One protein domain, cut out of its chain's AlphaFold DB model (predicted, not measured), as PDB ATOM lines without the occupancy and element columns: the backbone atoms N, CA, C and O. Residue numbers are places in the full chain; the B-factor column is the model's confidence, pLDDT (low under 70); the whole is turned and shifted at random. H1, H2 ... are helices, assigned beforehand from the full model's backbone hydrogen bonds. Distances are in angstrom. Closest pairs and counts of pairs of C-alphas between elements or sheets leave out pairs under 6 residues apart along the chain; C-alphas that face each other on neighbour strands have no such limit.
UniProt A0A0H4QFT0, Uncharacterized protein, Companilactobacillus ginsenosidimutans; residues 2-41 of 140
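What this domain is: This is residues 2 to 41 of the 140 residues of an uncharacterized protein of Companilactobacillus ginsenosidimutans (UniProt A0A0H4QFT0). A short helix, H1, and a long helix, H2, meet near their ends through a tight turn and make an L, with the long arm running far out from the corner. The free parts of the two arms, residues 2 to 7 of H1 and residues 20 to 39 of H2 with the last two residues, stick out with nothing packed on them. The printed part has 40 residues with two named helices, H1 then H2, and no named strand; the class is all helix. The whole is extended, with a radius of gyration of the C-alphas of 15.2 A and spans of 45 by 21 by 5 A.

Where its parts are: H1 covers residues 2 to 10, beginning with C-alpha 2 at (82.146, 34.472, 27.969) and ending with C-alpha 10 at (72.510, 39.700, 21.856). Phe 11 and Ser 12 form the link. H2 covers residues 13 to 39 and measures 38.9 A from first to last C-alpha; C-alpha 39 is at (58.281, 2.976, 37.687).

How they stand to each other: H1 and H2 are close but not clearly touching, with 1 pair of C-alphas within 8 A. That closest pair, the C-alphas of Trp 8 and Lys 16, is 7.6 A apart. The helices stand at a steep tilt of 62 degrees and run opposite ways. Their centres are 22.1 A apart. In H1 and H2 every O i to N i+4 pair is within hydrogen-bond range.

The domain as a whole: The C-alphas of Thr 10 and Ile 41 are the two farthest apart, at 45.2 A. The printed part has no cut, and the link from H1 to H2 is tight. Mean pLDDT of the printed part is 76.4; residue 2 and residues 35 to 41 are under 70.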
ATOM      1  N   GLN A   2      82.565  33.131  28.449       69.31
ATOM      2  CA  GLN A   2      82.146  34.472  27.969       69.31
ATOM      3  C   GLN A   2      81.420  34.479  26.609       69.31
ATOM      4  O   GLN A   2      80.310  34.984  26.524       69.31
ATOM      5  N   LYS A   3      81.951  33.796  25.582       71.38
ATOM      6  CA  LYS A   3      81.340  33.758  24.232       71.38
ATOM      7  C   LYS A   3      79.882  33.261  24.188       71.38
ATOM      8  O   LYS A   3      79.162  33.586  23.248       71.38
ATOM      9  N   VAL A   4      79.450  32.452  25.158       72.50
ATOM     10  CA  VAL A   4      78.062  31.959  25.250       72.50
ATOM     11  C   VAL A   4      77.165  33.010  25.906       72.50
ATOM     12  O   VAL A   4      76.041  33.221  25.461       72.50
ATOM     13  N   ILE A   5      77.690  33.711  26.912       72.44
ATOM     14  CA  ILE A   5      77.006  34.788  27.638       72.44
ATOM     15  C   ILE A   5      76.806  36.005  26.724       72.44
ATOM     16  O   ILE A   5      75.721  36.582  26.698       72.44
ATOM     17  N   ASP A   6      77.806  36.331  25.902       78.81
ATOM     18  CA  ASP A   6      77.728  37.448  24.958       78.81
ATOM     19  C   ASP A   6      76.658  37.192  23.886       78.81
ATOM     20  O   ASP A   6      75.794  38.036  23.656       78.81
ATOM     21  N   ARG A   7      76.622  35.978  23.315       73.62
ATOM     22  CA  ARG A   7      75.583  35.560  22.350       73.62
ATOM     23  C   ARG A   7      74.189  35.490  22.972       73.62
ATOM     24  O   ARG A   7      73.205  35.815  22.310       73.62
ATOM     25  N   TRP A   8      74.098  35.098  24.241       71.81
ATOM     26  CA  TRP A   8      72.847  35.121  24.992       71.81
ATOM     27  C   TRP A   8      72.355  36.550  25.217       71.81
ATOM     28  O   TRP A   8      71.156  36.798  25.160       71.81
ATOM     29  N   ASN A   9      73.252  37.513  25.440       72.12
ATOM     30  CA  ASN A   9      72.891  38.916  25.627       72.12
ATOM     31  C   ASN A   9      72.447  39.619  24.340       72.12
ATOM     32  O   ASN A   9      71.570  40.475  24.424       72.12
ATOM     33  N   THR A  10      72.945  39.197  23.174       71.56
ATOM     34  CA  THR A  10      72.510  39.700  21.856       71.56
ATOM     35  C   THR A  10      71.130  39.183  21.426       71.56
ATOM     36  O   THR A  10      70.489  39.769  20.556       71.56
ATOM     37  N   PHE A  11      70.636  38.096  22.025       72.12
ATOM     38  CA  PHE A  11      69.319  37.545  21.700       72.12
ATOM     39  C   PHE A  11      68.181  38.450  22.210       72.12
ATOM     40  O   PHE A  11      68.189  38.891  23.362       72.12
ATOM     41  N   SER A  12      67.167  38.694  21.372       78.19
ATOM     42  CA  SER A  12      65.949  39.435  21.741       78.19
ATOM     43  C   SER A  12      65.312  38.868  23.017       78.19
ATOM     44  O   SER A  12      65.272  37.649  23.203       78.19
ATOM     45  N   ARG A  13      64.763  39.739  23.882       74.31
ATOM     46  CA  ARG A  13      64.028  39.342  25.104       74.31
ATOM     47  C   ARG A  13      62.972  38.263  24.826       74.31
ATOM     48  O   ARG A  13      62.834  37.339  25.620       74.31
ATOM     49  N   VAL A  14      62.295  38.344  23.679       78.62
ATOM     50  CA  VAL A  14      61.285  37.364  23.245       78.62
ATOM     51  C   VAL A  14      61.933  36.026  22.865       78.62
ATOM     52  O   VAL A  14      61.457  34.969  23.271       78.62
ATOM     53  N   GLY A  15      63.072  36.055  22.166       79.25
ATOM     54  CA  GLY A  15      63.813  34.850  21.779       79.25
ATOM     55  C   GLY A  15      64.407  34.089  22.970       79.25
ATOM     56  O   GLY A  15      64.388  32.860  22.977       79.25
ATOM     57  N   LYS A  16      64.858  34.797  24.017       81.12
ATOM     58  CA  LYS A  16      65.302  34.161  25.273       81.12
ATOM     59  C   LYS A  16      64.153  33.440  25.976       81.12
ATOM     60  O   LYS A  16      64.344  32.329  26.456       81.12
ATOM     61  N   GLY A  17      62.964  34.051  26.000       80.31
ATOM     62  CA  GLY A  17      61.766  33.448  26.591       80.31
ATOM     63  C   GLY A  17      61.372  32.138  25.905       80.31
ATOM     64  O   GLY A  17      61.158  31.134  26.580       80.31
ATOM     65  N   ILE A  18      61.371  32.119  24.568       85.12
ATOM     66  CA  ILE A  18      61.072  30.912  23.779       85.12
ATOM     67  C   ILE A  18      62.112  29.816  24.038       85.12
ATOM     68  O   ILE A  18      61.757  28.657  24.230       85.12
ATOM     69  N   LEU A  19      63.395  30.174  24.092       83.75
ATOM     70  CA  LEU A  19      64.467  29.207  24.321       83.75
ATOM     71  C   LEU A  19      64.396  28.584  25.725       83.75
ATOM     72  O   LEU A  19      64.537  27.372  25.861       83.75
ATOM     73  N   ILE A  20      64.103  29.386  26.755       85.56
ATOM     74  CA  ILE A  20      63.867  28.887  28.120       85.56
ATOM     75  C   ILE A  20      62.656  27.952  28.146       85.56
ATOM     76  O   ILE A  20      62.725  26.891  28.765       85.56
ATOM     77  N   PHE A  21      61.571  28.313  27.456       87.12
ATOM     78  CA  PHE A  21      60.374  27.479  27.375       87.12
ATOM     79  C   PHE A  21      60.689  26.110  26.761       87.12
ATOM     80  O   PHE A  21      60.405  25.093  27.383       87.12
ATOM     81  N   ILE A  22      61.377  26.074  25.613       88.00
ATOM     82  CA  ILE A  22      61.773  24.826  24.938       88.00
ATOM     83  C   ILE A  22      62.638  23.951  25.853       88.00
ATOM     84  O   ILE A  22      62.352  22.765  26.015       88.00
ATOM     85  N   VAL A  23      63.660  24.531  26.491       88.19
ATOM     86  CA  VAL A  23      64.548  23.799  27.411       88.19
ATOM     87  C   VAL A  23      63.766  23.244  28.603       88.19
ATOM     88  O   VAL A  23      63.954  22.090  28.984       88.19
ATOM     89  N   THR A  24      62.845  24.030  29.164       88.19
ATOM     90  CA  THR A  24      62.025  23.615  30.311       88.19
ATOM     91  C   THR A  24      61.071  22.482  29.932       88.19
ATOM     92  O   THR A  24      60.984  21.485  30.648       88.19
ATOM     93  N   THR A  25      60.397  22.580  28.782       87.62
ATOM     94  CA  THR A  25      59.510  21.526  28.272       87.62
ATOM     95  C   THR A  25      60.282  20.247  27.953       87.62
ATOM     96  O   THR A  25      59.813  19.157  28.278       87.62
ATOM     97  N   GLN A  26      61.480  20.359  27.376       88.50
ATOM     98  CA  GLN A  26      62.329  19.205  27.086       88.50
ATOM     99  C   GLN A  26      62.781  18.503  28.370       88.50
ATOM    100  O   GLN A  26      62.683  17.281  28.457       88.50
ATOM    101  N   LEU A  27      63.192  19.263  29.391       88.69
ATOM    102  CA  LEU A  27      63.536  18.709  30.702       88.69
ATOM    103  C   LEU A  27      62.340  17.997  31.343       88.69
ATOM    104  O   LEU A  27      62.484  16.855  31.775       88.69
ATOM    105  N   LEU A  28      61.152  18.614  31.349       88.19
ATOM    106  CA  LEU A  28      59.926  17.990  31.868       88.19
ATOM    107  C   LEU A  28      59.599  16.677  31.146       88.19
ATOM    108  O   LEU A  28      59.246  15.691  31.792       88.19
ATOM    109  N   PHE A  29      59.765  16.636  29.823       87.50
ATOM    110  CA  PHE A  29      59.556  15.424  29.038       87.50
ATOM    111  C   PHE A  29      60.586  14.336  29.373       87.50
ATOM    112  O   PHE A  29      60.212  13.185  29.600       87.50
ATOM    113  N   THR A  30      61.874  14.681  29.476       86.75
ATOM    114  CA  THR A  30      62.934  13.731  29.853       86.75
ATOM    115  C   THR A  30      62.725  13.172  31.259       86.75
ATOM    116  O   THR A  30      62.813  11.957  31.444       86.75
ATOM    117  N   PHE A  31      62.382  14.014  32.238       83.25
ATOM    118  CA  PHE A  31      62.062  13.569  33.597       83.25
ATOM    119  C   PHE A  31      60.800  12.704  33.639       83.25
ATOM    120  O   PHE A  31      60.796  11.679  34.318       83.25
ATOM    121  N   GLY A  32      59.754  13.058  32.884       79.69
ATOM    122  CA  GLY A  32      58.541  12.249  32.764       79.69
ATOM    123  C   GLY A  32      58.821  10.863  32.180       79.69
ATOM    124  O   GLY A  32      58.377   9.857  32.732       79.69
ATOM    125  N   MET A  33      59.628  10.790  31.118       80.38
ATOM    126  CA  MET A  33      60.058   9.521  30.526       80.38
ATOM    127  C   MET A  33      60.914   8.710  31.503       80.38
ATOM    128  O   MET A  33      60.652   7.525  31.698       80.38
ATOM    129  N   TYR A  34      61.881   9.332  32.182       76.75
ATOM    130  CA  TYR A  34      62.707   8.669  33.195       76.75
ATOM    131  C   TYR A  34      61.871   8.129  34.367       76.75
ATOM    132  O   TYR A  34      62.060   6.988  34.793       76.75
ATOM    133  N   ALA A  35      60.886   8.894  34.842       68.50
ATOM    134  CA  ALA A  35      59.936   8.448  35.856       68.50
ATOM    135  C   ALA A  35      59.090   7.265  35.354       68.50
ATOM    136  O   ALA A  35      58.940   6.279  36.067       68.50
ATOM    137  N   MET A  36      58.595   7.295  34.111       63.56
ATOM    138  CA  MET A  36      57.866   6.161  33.523       63.56
ATOM    139  C   MET A  36      58.742   4.913  33.351       63.56
ATOM    140  O   MET A  36      58.253   3.802  33.553       63.56
ATOM    141  N   PHE A  37      60.020   5.067  33.002       60.22
ATOM    142  CA  PHE A  37      60.962   3.952  32.889       60.22
ATOM    143  C   PHE A  37      61.313   3.353  34.255       60.22
ATOM    144  O   PHE A  37      61.268   2.137  34.413       60.22
ATOM    145  N   THR A  38      61.591   4.182  35.261       56.22
ATOM    146  CA  THR A  38      61.919   3.715  36.620       56.22
ATOM    147  C   THR A  38      60.719   3.075  37.324       56.22
ATOM    148  O   THR A  38      60.874   2.026  37.947       56.22
ATOM    149  N   ASN A  39      59.499   3.597  37.142       51.41
ATOM    150  CA  ASN A  39      58.281   2.976  37.687       51.41
ATOM    151  C   ASN A  39      57.990   1.595  37.067       51.41
ATOM    152  O   ASN A  39      57.377   0.739  37.702       51.41
ATOM    153  N   ARG A  40      58.463   1.339  35.838       52.78
ATOM    154  CA  ARG A  40      58.360   0.022  35.184       52.78
ATOM    155  C   ARG A  40      59.367  -1.013  35.716       52.78
ATOM    156  O   ARG A  40      59.189  -2.191  35.411       52.78
ATOM    157  N   ILE A  41      60.375  -0.601  36.497       52.00
ATOM    158  CA  ILE A  41      61.464  -1.451  37.026       52.00
ATOM    159  C   ILE A  41      61.308  -1.706  38.538       52.00
ATOM    160  O   ILE A  41      62.165  -2.315  39.162       52.00
TER     161      ILE A  41